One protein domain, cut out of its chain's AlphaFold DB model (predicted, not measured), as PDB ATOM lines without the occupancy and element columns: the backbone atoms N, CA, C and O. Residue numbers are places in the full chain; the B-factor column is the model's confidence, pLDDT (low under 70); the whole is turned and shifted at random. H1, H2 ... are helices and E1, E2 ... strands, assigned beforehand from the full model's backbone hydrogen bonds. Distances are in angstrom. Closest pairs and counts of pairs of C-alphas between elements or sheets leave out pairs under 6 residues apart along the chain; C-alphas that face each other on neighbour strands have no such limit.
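This is residues 3 to 86 of the 87 residues of an uncharacterized protein of Bacillus sp. 17376 (UniProt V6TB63). A strongly twisted wall of three strands, E2, E1 and E5, has the helix H1 over one face, with a separate small hairpin, E3 and E4, next to H1 on that same side. The short helices H2 and H3 lie at opposite ends of the longest axis, and the long link between them, residues 66 to 82, runs past E2 to reach E3. The printed part has 84 residues with three named helices and five named strands, in the order E1 E2 H1 E3 E4 E5 H2 H3, and its class is mixed. The sheets run E2 - E1 - E5 and E3 - E4, both antiparallel. The whole is compact, with a radius of gyration of the C-alphas of 12.6 A and spans of 40 by 31 by 21 A.

E1, residues 3 to 11, begins at C-alpha 3 (58.977, -50.831, -77.712) and is 25.0 A long. E2, residues 14 to 22, measures 24.5 A and bends by 50 degrees at residue 19. H1, residues 25 to 34, begins at C-alpha 25 (65.004, -51.653, -84.413) and measures 14.2 A. E3 is residues 38 to 42, 13.2 A, and E4 is residues 45 to 48, 9.9 A. E5, residues 54 to 60, measures 19.4 A. H2 is residues 62 to 65, 5.3 A. H3, residues 83 to 86, 5.5 A, ends at C-alpha 86 (86.212, -64.513, -72.689).

E1 is the inner strand of its sheet. E1 and E2 form a hairpin at 154 degrees, with N 6 and O 18 within hydrogen-bond range at 2.8 A. E1 and E5 are antiparallel at 158 degrees, with N 7 and O 56 at 2.8 A. H1 is on one face of this sheet, making two layers, a helix on a sheet, at a height over the sheet of 8.5 A. It is only just over E1, on which 3 of its C-alphas fall, and runs slantwise to the strands, at 35 degrees to E1 on the local plane. The closest C-alphas of H1 and E5, those of Met 25 and Glu 59, are 7.4 A apart. The hairpin E3 and E4 stands at 161 degrees, with N 40 and O 47 at 2.9 A; both strands are apart from E1 and E2. The closest C-alphas of H1 and E3, those of Ile 32 and Leu 40, are 7.1 A apart. Residues 38 to 39 of E3 also pair, antiparallel, with residues 81 to 82. H2 and H3 are not on the three-stranded sheet. In H1 every O i to N i+4 pair is within hydrogen-bond range; H2 and H3 are too short for such a pair, and each has its one O i to N i+3 pair within range.

The two C-alphas farthest apart, those of Gln 64 and Leu 86, are 41.4 A apart. The printed part has no cut. The link from H2 to H3, 17 residues, is long, and the other links are tight. The mean pLDDT of the printed part is 93.6, of H2 84, and no printed residue is under 70.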
ATOM      1  N   TYR A   3      59.363 -49.657 -78.485       95.56
ATOM      2  CA  TYR A   3      58.977 -50.831 -77.712       95.56
ATOM      3  C   TYR A   3      58.787 -51.999 -78.661       95.56
ATOM      4  O   TYR A   3      58.251 -51.824 -79.751       95.56
ATOM      5  N   PHE A   4      59.236 -53.173 -78.246       96.62
ATOM      6  CA  PHE A   4      59.288 -54.351 -79.088       96.62
ATOM      7  C   PHE A   4      58.850 -55.584 -78.308       96.62
ATOM      8  O   PHE A   4      58.972 -55.635 -77.082       96.62
ATOM      9  N   ILE A   5      58.379 -56.582 -79.045       96.19
ATOM     10  CA  ILE A   5      58.287 -57.962 -78.578       96.19
ATOM     11  C   ILE A   5      59.414 -58.722 -79.263       96.19
ATOM     12  O   ILE A   5      59.511 -58.695 -80.492       96.19
ATOM     13  N   LEU A   6      60.266 -59.355 -78.466       96.88
ATOM     14  CA  LEU A   6      61.208 -60.363 -78.919       96.88
ATOM     15  C   LEU A   6      60.553 -61.730 -78.787       96.88
ATOM     16  O   LEU A   6      60.088 -62.092 -77.710       96.88
ATOM     17  N   TYR A   7      60.555 -62.474 -79.880       97.31
ATOM     18  CA  TYR A   7      60.207 -63.883 -79.926       97.31
ATOM     19  C   TYR A   7      61.515 -64.658 -80.007       97.31
ATOM     20  O   TYR A   7      62.253 -64.511 -80.980       97.31
ATOM     21  N   ILE A   8      61.829 -65.406 -78.953       96.75
ATOM     22  CA  ILE A   8      63.095 -66.118 -78.777       96.75
ATOM     23  C   ILE A   8      62.794 -67.609 -78.864       96.75
ATOM     24  O   ILE A   8      62.191 -68.170 -77.947       96.75
ATOM     25  N   SER A   9      63.181 -68.247 -79.962       97.06
ATOM     26  CA  SER A   9      62.929 -69.671 -80.187       97.06
ATOM     27  C   SER A   9      64.158 -70.488 -79.802       97.06
ATOM     28  O   SER A   9      65.245 -70.256 -80.326       97.06
ATOM     29  N   TYR A  10      63.989 -71.461 -78.906       95.06
ATOM     30  CA  TYR A  10      65.060 -72.395 -78.508       95.06
ATOM     31  C   TYR A  10      64.874 -73.783 -79.136       95.06
ATOM     32  O   TYR A  10      65.825 -74.544 -79.277       95.06
ATOM     33  N   SER A  11      63.645 -74.113 -79.529       94.75
ATOM     34  CA  SER A  11      63.293 -75.307 -80.298       94.75
ATOM     35  C   SER A  11      62.073 -75.001 -81.180       94.75
ATOM     36  O   SER A  11      61.425 -73.971 -80.965       94.75
ATOM     37  N   PRO A  12      61.728 -75.862 -82.156       92.62
ATOM     38  CA  PRO A  12      60.514 -75.689 -82.963       92.62
ATOM     39  C   PRO A  12      59.229 -75.538 -82.132       92.62
ATOM     40  O   PRO A  12      58.326 -74.810 -82.535       92.62
ATOM     41  N   ASP A  13      59.183 -76.162 -80.951       95.50
ATOM     42  CA  ASP A  13      57.999 -76.204 -80.085       95.50
ATOM     43  C   ASP A  13      58.069 -75.225 -78.900       95.50
ATOM     44  O   ASP A  13      57.110 -75.098 -78.138       95.50
ATOM     45  N   PHE A  14      59.196 -74.526 -78.714       94.94
ATOM     46  CA  PHE A  14      59.392 -73.621 -77.584       94.94
ATOM     47  C   PHE A  14      59.909 -72.249 -78.017       94.94
ATOM     48  O   PHE A  14      61.080 -72.064 -78.366       94.94
ATOM     49  N   THR A  15      59.010 -71.265 -77.925       97.00
ATOM     50  CA  THR A  15      59.291 -69.844 -78.140       97.00
ATOM     51  C   THR A  15      58.890 -69.041 -76.909       97.00
ATOM     52  O   THR A  15      57.767 -69.144 -76.420       97.00
ATOM     53  N   GLN A  16      59.811 -68.218 -76.421       95.69
ATOM     54  CA  GLN A  16      59.595 -67.296 -75.317       95.69
ATOM     55  C   GLN A  16      59.346 -65.883 -75.847       95.69
ATOM     56  O   GLN A  16      60.050 -65.412 -76.739       95.69
ATOM     57  N   GLU A  17      58.381 -65.180 -75.257       95.31
ATOM     58  CA  GLU A  17      58.180 -63.753 -75.501       95.31
ATOM     59  C   GLU A  17      58.910 -62.906 -74.457       95.31
ATOM     60  O   GLU A  17      58.798 -63.140 -73.250       95.31
ATOM     61  N   LEU A  18      59.606 -61.869 -74.917       95.88
ATOM     62  CA  LEU A  18      60.192 -60.841 -74.068       95.88
ATOM     63  C   LEU A  18      59.821 -59.452 -74.583       95.88
ATOM     64  O   LEU A  18      60.154 -59.059 -75.698       95.88
ATOM     65  N   TYR A  19      59.185 -58.664 -73.727       95.88
ATOM     66  CA  TYR A  19      58.901 -57.263 -74.002       95.88
ATOM     67  C   TYR A  19      60.153 -56.439 -73.719       95.88
ATOM     68  O   TYR A  19      60.684 -56.475 -72.609       95.88
ATOM     69  N   ILE A  20      60.622 -55.669 -74.697       96.69
ATOM     70  CA  ILE A  20      61.875 -54.915 -74.591       96.69
ATOM     71  C   ILE A  20      61.718 -53.497 -75.135       96.69
ATOM     72  O   ILE A  20      60.887 -53.234 -76.003       96.69
ATOM     73  N   LYS A  21      62.513 -52.555 -74.628       95.69
ATOM     74  CA  LYS A  21      62.596 -51.194 -75.171       95.69
ATOM     75  C   LYS A  21      64.003 -50.890 -75.676       95.69
ATOM     76  O   LYS A  21      64.988 -51.245 -75.034       95.69
ATOM     77  N   SER A  22      64.085 -50.217 -76.820       96.25
ATOM     78  CA  SER A  22      65.343 -49.836 -77.476       96.25
ATOM     79  C   SER A  22      65.199 -48.489 -78.190       96.25
ATOM     80  O   SER A  22      64.093 -47.956 -78.334       96.25
ATOM     81  N   LYS A  23      66.318 -47.900 -78.622       96.31
ATOM     82  CA  LYS A  23      66.336 -46.626 -79.359       96.31
ATOM     83  C   LYS A  23      65.634 -46.755 -80.715       96.31
ATOM     84  O   LYS A  23      64.776 -45.928 -81.018       96.31
ATOM     85  N   SER A  24      65.958 -47.811 -81.460       96.88
ATOM     86  CA  SER A  24      65.368 -48.197 -82.747       96.88
ATOM     87  C   SER A  24      65.454 -49.720 -82.937       96.88
ATOM     88  O   SER A  24      66.018 -50.411 -82.078       96.88
ATOM     89  N   MET A  25      64.885 -50.239 -84.034       96.88
ATOM     90  CA  MET A  25      65.004 -51.653 -84.413       96.88
ATOM     91  C   MET A  25      66.459 -52.014 -84.719       96.88
ATOM     92  O   MET A  25      66.969 -53.007 -84.214       96.88
ATOM     93  N   GLU A  26      67.152 -51.162 -85.470       97.25
ATOM     94  CA  GLU A  26      68.551 -51.349 -85.862       97.25
ATOM     95  C   GLU A  26      69.440 -51.433 -84.622       97.25
ATOM     96  O   GLU A  26      70.174 -52.399 -84.455       97.25
ATOM     97  N   HIS A  27      69.279 -50.489 -83.686       96.25
ATOM     98  CA  HIS A  27      70.007 -50.513 -82.421       96.25
ATOM     99  C   HIS A  27      69.692 -51.772 -81.598       96.25
ATOM    100  O   HIS A  27      70.554 -52.283 -80.897       96.25
ATOM    101  N   LEU A  28      68.454 -52.278 -81.627       96.81
ATOM    102  CA  LEU A  28      68.106 -53.511 -80.913       96.81
ATOM    103  C   LEU A  28      68.813 -54.730 -81.521       96.81
ATOM    104  O   LEU A  28      69.442 -55.495 -80.791       96.81
ATOM    105  N   LEU A  29      68.719 -54.890 -82.842       95.69
ATOM    106  CA  LEU A  29      69.294 -56.025 -83.561       95.69
ATOM    107  C   LEU A  29      70.825 -56.008 -83.531       95.69
ATOM    108  O   LEU A  29      71.422 -57.061 -83.340       95.69
ATOM    109  N   GLU A  30      71.455 -54.835 -83.624       96.06
ATOM    110  CA  GLU A  30      72.909 -54.678 -83.477       96.06
ATOM    111  C   GLU A  30      73.388 -55.215 -82.121       96.06
ATOM    112  O   GLU A  30      74.335 -55.999 -82.049       96.06
ATOM    113  N   ARG A  31      72.704 -54.847 -81.027       95.06
ATOM    114  CA  ARG A  31      73.064 -55.321 -79.682       95.06
ATOM    115  C   ARG A  31      72.835 -56.815 -79.516       95.06
ATOM    116  O   ARG A  31      73.688 -57.479 -78.947       95.06
ATOM    117  N   ILE A  32      71.716 -57.345 -80.006       95.31
ATOM    118  CA  ILE A  32      71.452 -58.790 -79.968       95.31
ATOM    119  C   ILE A  32      72.525 -59.547 -80.761       95.31
ATOM    120  O   ILE A  32      73.073 -60.521 -80.255       95.31
ATOM    121  N   GLY A  33      72.857 -59.069 -81.963       94.75
ATOM    122  CA  GLY A  33      73.876 -59.661 -82.827       94.75
ATOM    123  C   GLY A  33      75.264 -59.660 -82.193       94.75
ATOM    124  O   GLY A  33      75.959 -60.666 -82.250       94.75
ATOM    125  N   ARG A  34      75.653 -58.579 -81.504       94.94
ATOM    126  CA  ARG A  34      76.938 -58.512 -80.788       94.94
ATOM    127  C   ARG A  34      77.110 -59.625 -79.750       94.94
ATOM    128  O   ARG A  34      78.224 -60.085 -79.535       94.94
ATOM    129  N   TYR A  35      76.020 -60.037 -79.109       94.94
ATOM    130  CA  TYR A  35      76.020 -61.061 -78.065       94.94
ATOM    131  C   TYR A  35      75.362 -62.362 -78.542       94.94
ATOM    132  O   TYR A  35      74.808 -63.086 -77.721       94.94
ATOM    133  N   SER A  36      75.355 -62.659 -79.849       93.00
ATOM    134  CA  SER A  36      74.611 -63.800 -80.408       93.00
ATOM    135  C   SER A  36      75.179 -65.168 -80.025       93.00
ATOM    136  O   SER A  36      74.436 -66.139 -80.008       93.00
ATOM    137  N   ASP A  37      76.468 -65.250 -79.699       93.88
ATOM    138  CA  ASP A  37      77.118 -66.465 -79.200       93.88
ATOM    139  C   ASP A  37      77.601 -66.239 -77.765       93.88
ATOM    140  O   ASP A  37      78.777 -66.008 -77.517       93.88
ATOM    141  N   GLY A  38      76.686 -66.201 -76.799       95.19
ATOM    142  CA  GLY A  38      77.053 -65.951 -75.408       95.19
ATOM    143  C   GLY A  38      75.850 -65.750 -74.500       95.19
ATOM    144  O   GLY A  38      74.977 -66.614 -74.397       95.19
ATOM    145  N   CYS A  39      75.816 -64.610 -73.813       95.69
ATOM    146  CA  CYS A  39      74.734 -64.233 -72.917       95.69
ATOM    147  C   CYS A  39      74.304 -62.789 -73.164       95.69
ATOM    148  O   CYS A  39      75.098 -61.853 -73.047       95.69
ATOM    149  N   LEU A  40      73.009 -62.601 -73.404       96.81
ATOM    150  CA  LEU A  40      72.378 -61.291 -73.439       96.81
ATOM    151  C   LEU A  40      71.665 -61.045 -72.107       96.81
ATOM    152  O   LEU A  40      70.589 -61.591 -71.847       96.81
ATOM    153  N   ALA A  41      72.258 -60.212 -71.255       97.06
ATOM    154  CA  ALA A  41      71.660 -59.835 -69.986       97.06
ATOM    155  C   ALA A  41      70.614 -58.737 -70.181       97.06
ATOM    156  O   ALA A  41      70.822 -57.746 -70.887       97.06
ATOM    157  N   THR A  42      69.484 -58.884 -69.502       96.56
ATOM    158  CA  THR A  42      68.408 -57.899 -69.494       96.56
ATOM    159  C   THR A  42      67.976 -57.589 -68.069       96.56
ATOM    160  O   THR A  42      68.239 -58.338 -67.130       96.56
ATOM    161  N   SER A  43      67.238 -56.496 -67.890       95.38
ATOM    162  CA  SER A  43      66.660 -56.145 -66.589       95.38
ATOM    163  C   SER A  43      65.605 -57.135 -66.072       95.38
ATOM    164  O   SER A  43      65.123 -56.947 -64.960       95.38
ATOM    165  N   GLN A  44      65.207 -58.140 -66.859       93.88
ATOM    166  CA  GLN A  44      64.262 -59.188 -66.445       93.88
ATOM    167  C   GLN A  44      64.875 -60.592 -66.403       93.88
ATOM    168  O   GLN A  44      64.166 -61.558 -66.142       93.88
ATOM    169  N   GLY A  45      66.183 -60.711 -66.626       93.44
ATOM    170  CA  GLY A  45      66.884 -61.989 -66.648       93.44
ATOM    171  C   GLY A  45      67.862 -62.079 -67.808       93.44
ATOM    172  O   GLY A  45      68.066 -61.113 -68.547       93.44
ATOM    173  N   ASN A  46      68.457 -63.253 -67.965       94.56
ATOM    174  CA  ASN A  46      69.493 -63.506 -68.955       94.56
ATOM    175  C   ASN A  46      68.964 -64.429 -70.050       94.56
ATOM    176  O   ASN A  46      68.244 -65.383 -69.759       94.56
ATOM    177  N   ILE A  47      69.354 -64.155 -71.289       95.50
ATOM    178  CA  ILE A  47      69.112 -65.029 -72.435       95.50
ATOM    179  C   ILE A  47      70.442 -65.690 -72.779       95.50
ATOM    180  O   ILE A  47      71.404 -65.000 -73.120       95.50
ATOM    181  N   ASN A  48      70.495 -67.019 -72.689       94.88
ATOM    182  CA  ASN A  48      71.632 -67.796 -73.175       94.88
ATOM    183  C   ASN A  48      71.541 -67.894 -74.701       94.88
ATOM    184  O   ASN A  48      70.907 -68.801 -75.239       94.88
ATOM    185  N   THR A  49      72.123 -66.918 -75.395       94.38
ATOM    186  CA  THR A  49      71.997 -66.754 -76.849       94.38
ATOM    187  C   THR A  49      72.667 -67.881 -77.625       94.38
ATOM    188  O   THR A  49      72.211 -68.207 -78.714       94.38
ATOM    189  N   LYS A  50      73.632 -68.585 -77.020       93.06
ATOM    190  CA  LYS A  50      74.253 -69.787 -77.600       93.06
ATOM    191  C   LYS A  50      73.270 -70.943 -77.842       93.06
ATOM    192  O   LYS A  50      73.535 -71.822 -78.656       93.06
ATOM    193  N   GLN A  51      72.156 -70.974 -77.111       93.00
ATOM    194  CA  GLN A  51      71.119 -72.011 -77.227       93.00
ATOM    195  C   GLN A  51      69.888 -71.538 -78.009       93.00
ATOM    196  O   GLN A  51      68.904 -72.269 -78.113       93.00
ATOM    197  N   VAL A  52      69.911 -70.310 -78.526       94.88
ATOM    198  CA  VAL A  52      68.795 -69.739 -79.275       94.88
ATOM    199  C   VAL A  52      68.928 -70.118 -80.746       94.88
ATOM    200  O   VAL A  52      69.977 -69.929 -81.352       94.88
ATOM    201  N   LEU A  53      67.846 -70.624 -81.337       95.44
ATOM    202  CA  LEU A  53      67.775 -70.927 -82.769       95.44
ATOM    203  C   LEU A  53      67.514 -69.668 -83.594       95.44
ATOM    204  O   LEU A  53      68.093 -69.484 -84.661       95.44
ATOM    205  N   SER A  54      66.611 -68.811 -83.120       95.00
ATOM    206  CA  SER A  54      66.267 -67.567 -83.798       95.00
ATOM    207  C   SER A  54      65.678 -66.539 -82.836       95.00
ATOM    208  O   SER A  54      65.087 -66.870 -81.805       95.00
ATOM    209  N   ILE A  55      65.846 -65.265 -83.196       95.56
ATOM    210  CA  ILE A  55      65.197 -64.137 -82.530       95.56
ATOM    211  C   ILE A  55      64.491 -63.297 -83.584       95.56
ATOM    212  O   ILE A  55      65.115 -62.822 -84.532       95.56
ATOM    213  N   TYR A  56      63.195 -63.077 -83.389       95.38
ATOM    214  CA  TYR A  56      62.401 -62.148 -84.185       95.38
ATOM    215  C   TYR A  56      61.943 -60.972 -83.325       95.38
ATOM    216  O   TYR A  56      61.483 -61.157 -82.198       95.38
ATOM    217  N   ALA A  57      62.054 -59.756 -83.856       96.69
ATOM    218  CA  ALA A  57      61.660 -58.533 -83.170       96.69
ATOM    219  C   ALA A  57      60.502 -57.850 -83.905       96.69
ATOM    220  O   ALA A  57      60.570 -57.612 -85.110       96.69
ATOM    221  N   ARG A  58      59.457 -57.470 -83.163       96.50
ATOM    222  CA  ARG A  58      58.313 -56.708 -83.683       96.50
ATOM    223  C   ARG A  58      58.133 -55.414 -82.908       96.50
ATOM    224  O   ARG A  58      57.932 -55.470 -81.697       96.50
ATOM    225  N   GLU A  59      58.162 -54.267 -83.587       96.25
ATOM    226  CA  GLU A  59      57.825 -52.977 -82.969       96.25
ATOM    227  C   GLU A  59      56.335 -52.928 -82.603       96.25
ATOM    228  O   GLU A  59      55.477 -53.395 -83.351       96.25
ATOM    229  N   ILE A  60      56.026 -52.368 -81.435       94.19
ATOM    230  CA  ILE A  60      54.674 -52.267 -80.884       94.19
ATOM    231  C   ILE A  60      54.432 -50.892 -80.262       94.19
ATOM    232  O   ILE A  60      55.353 -50.232 -79.775       94.19
ATOM    233  N   ASN A  61      53.163 -50.482 -80.208       90.69
ATOM    234  CA  ASN A  61      52.738 -49.334 -79.416       90.69
ATOM    235  C   ASN A  61      52.204 -49.808 -78.046       90.69
ATOM    236  O   ASN A  61      51.163 -50.468 -78.001       90.69
ATOM    237  N   PRO A  62      52.852 -49.468 -76.913       85.56
ATOM    238  CA  PRO A  62      52.419 -49.933 -75.594       85.56
ATOM    239  C   PRO A  62      50.988 -49.549 -75.221       85.56
ATOM    240  O   PRO A  62      50.354 -50.273 -74.454       85.56
ATOM    241  N   SER A  63      50.464 -48.435 -75.752       85.44
ATOM    242  CA  SER A  63      49.093 -47.997 -75.457       85.44
ATOM    243  C   SER A  63      48.040 -49.002 -75.929       85.44
ATOM    244  O   SER A  63      46.965 -49.076 -75.341       85.44
ATOM    245  N   GLN A  64      48.360 -49.812 -76.941       85.69
ATOM    246  CA  GLN A  64      47.462 -50.824 -77.495       85.69
ATOM    247  C   GLN A  64      47.448 -52.122 -76.676       85.69
ATOM    248  O   GLN A  64      46.502 -52.894 -76.774       85.69
ATOM    249  N   LEU A  65      48.473 -52.364 -75.849       80.25
ATOM    250  CA  LEU A  65      48.686 -53.654 -75.181       80.25
ATOM    251  C   LEU A  65      48.245 -53.683 -73.712       80.25
ATOM    252  O   LEU A  65      48.342 -54.725 -73.076       80.25
ATOM    253  N   ARG A  66      47.782 -52.556 -73.146       82.94
ATOM    254  CA  ARG A  66      47.461 -52.411 -71.704       82.94
ATOM    255  C   ARG A  66      48.581 -52.919 -70.771       82.94
ATOM    256  O   ARG A  66      48.326 -53.298 -69.631       82.94
ATOM    257  N   LEU A  67      49.829 -52.916 -71.239       81.38
ATOM    258  CA  LEU A  67      50.993 -53.366 -70.479       81.38
ATOM    259  C   LEU A  67      51.613 -52.207 -69.700       81.38
ATOM    260  O   LEU A  67      51.771 -51.097 -70.213       81.38
ATOM    261  N   ASN A  68      52.036 -52.481 -68.465       83.12
ATOM    262  CA  ASN A  68      52.816 -51.522 -67.692       83.12
ATOM    263  C   ASN A  68      54.208 -51.348 -68.328       83.12
ATOM    264  O   ASN A  68      54.864 -52.325 -68.684       83.12
ATOM    265  N   LYS A  69      54.698 -50.106 -68.412       80.81
ATOM    266  CA  LYS A  69      56.046 -49.777 -68.904       80.81
ATOM    267  C   LYS A  69      57.167 -50.515 -68.158       80.81
ATOM    268  O   LYS A  69      58.228 -50.723 -68.740       80.81
ATOM    269  N   THR A  70      56.950 -50.930 -66.908       85.31
ATOM    270  CA  THR A  70      57.910 -51.736 -66.126       85.31
ATOM    271  C   THR A  70      58.092 -53.156 -66.663       85.31
ATOM    272  O   THR A  70      59.113 -53.784 -66.395       85.31
ATOM    273  N   LYS A  71      57.140 -53.653 -67.462       90.50
ATOM    274  CA  LYS A  71      57.227 -54.963 -68.116       90.50
ATOM    275  C   LYS A  71      58.177 -54.977 -69.312       90.50
ATOM    276  O   LYS A  71      58.504 -56.059 -69.777       90.50
ATOM    277  N   PHE A  72      58.654 -53.820 -69.770       94.81
ATOM    278  CA  PHE A  72      59.621 -53.736 -70.860       94.81
ATOM    279  C   PHE A  72      61.047 -53.752 -70.321       94.81
ATOM    280  O   PHE A  72      61.487 -52.805 -69.661       94.81
ATOM    281  N   ALA A  73      61.765 -54.822 -70.638       96.06
ATOM    282  CA  ALA A  73      63.158 -54.999 -70.291       96.06
ATOM    283  C   ALA A  73      64.074 -54.015 -71.036       96.06
ATOM    284  O   ALA A  73      63.725 -53.450 -72.077       96.06
ATOM    285  N   THR A  74      65.279 -53.834 -70.503       95.69
ATOM    286  CA  THR A  74      66.409 -53.185 -71.182       95.69
ATOM    287  C   THR A  74      67.589 -54.135 -71.232       95.69
ATOM    288  O   THR A  74      67.814 -54.855 -70.260       95.69
ATOM    289  N   ILE A  75      68.364 -54.098 -72.316       96.56
ATOM    290  CA  ILE A  75      69.654 -54.795 -72.392       96.56
ATOM    291  C   ILE A  75      70.628 -54.139 -71.406       96.56
ATOM    292  O   ILE A  75      70.709 -52.912 -71.335       96.56
ATOM    293  N   ILE A  76      71.343 -54.960 -70.640       96.44
ATOM    294  CA  ILE A  76      72.363 -54.544 -69.677       96.44
ATOM    295  C   ILE A  76      73.725 -54.949 -70.248       96.44
ATOM    296  O   ILE A  76      74.235 -56.025 -69.962       96.44
ATOM    297  N   GLU A  77      74.301 -54.091 -71.091       93.06
ATOM    298  CA  GLU A  77      75.504 -54.415 -71.877       93.06
ATOM    299  C   GLU A  77      76.716 -54.810 -71.027       93.06
ATOM    300  O   GLU A  77      77.445 -55.715 -71.402       93.06
ATOM    301  N   ASN A  78      76.905 -54.202 -69.852       93.75
ATOM    302  CA  ASN A  78      78.012 -54.535 -68.947       93.75
ATOM    303  C   ASN A  78      77.841 -55.875 -68.206       93.75
ATOM    304  O   ASN A  78      78.710 -56.252 -67.426       93.75
ATOM    305  N   LYS A  79      76.707 -56.558 -68.394       94.44
ATOM    306  CA  LYS A  79      76.459 -57.929 -67.924       94.44
ATOM    307  C   LYS A  79      76.262 -58.913 -69.079       94.44
ATOM    308  O   LYS A  79      76.062 -60.098 -68.829       94.44
ATOM    309  N   SER A  80      76.275 -58.423 -70.314       95.94
ATOM    310  CA  SER A  80      76.233 -59.245 -71.515       95.94
ATOM    311  C   SER A  80      77.653 -59.579 -71.947       95.94
ATOM    312  O   SER A  80      78.568 -58.785 -71.734       95.94
ATOM    313  N   TYR A  81      77.828 -60.734 -72.572       95.38
ATOM    314  CA  TYR A  81      79.112 -61.152 -73.120       95.38
ATOM    315  C   TYR A  81      78.900 -62.014 -74.361       95.38
ATOM    316  O   TYR A  81      77.911 -62.744 -74.469       95.38
ATOM    317  N   SER A  82      79.838 -61.918 -75.293       94.31
ATOM    318  CA  SER A  82      80.085 -62.923 -76.319       94.31
ATOM    319  C   SER A  82      81.137 -63.905 -75.800       94.31
ATOM    320  O   SER A  82      81.964 -63.549 -74.964       94.31
ATOM    321  N   THR A  83      81.135 -65.140 -76.284       90.94
ATOM    322  CA  THR A  83      82.219 -66.114 -76.068       90.94
ATOM    323  C   THR A  83      83.588 -65.531 -76.420       90.94
ATOM    324  O   THR A  83      84.546 -65.767 -75.697       90.94
ATOM    325  N   HIS A  84      83.643 -64.688 -77.452       87.81
ATOM    326  CA  HIS A  84      84.839 -63.976 -77.900       87.81
ATOM    327  C   HIS A  84      85.369 -62.956 -76.878       87.81
ATOM    328  O   HIS A  84      86.532 -62.588 -76.941       87.81
ATOM    329  N   ASP A  85      84.531 -62.477 -75.949       84.88
ATOM    330  CA  ASP A  85      84.967 -61.561 -74.885       84.88
ATOM    331  C   ASP A  85      85.679 -62.309 -73.734       84.88
ATOM    332  O   ASP A  85      86.180 -61.672 -72.807       84.88
ATOM    333  N   LEU A  86      85.663 -63.650 -73.744       83.31
ATOM    334  CA  LEU A  86      86.212 -64.513 -72.689       83.31
ATOM    335  C   LEU A  86      87.557 -65.161 -73.062       83.31
ATOM    336  O   LEU A  86      88.117 -65.878 -72.230       83.31
TER     337      LEU A  86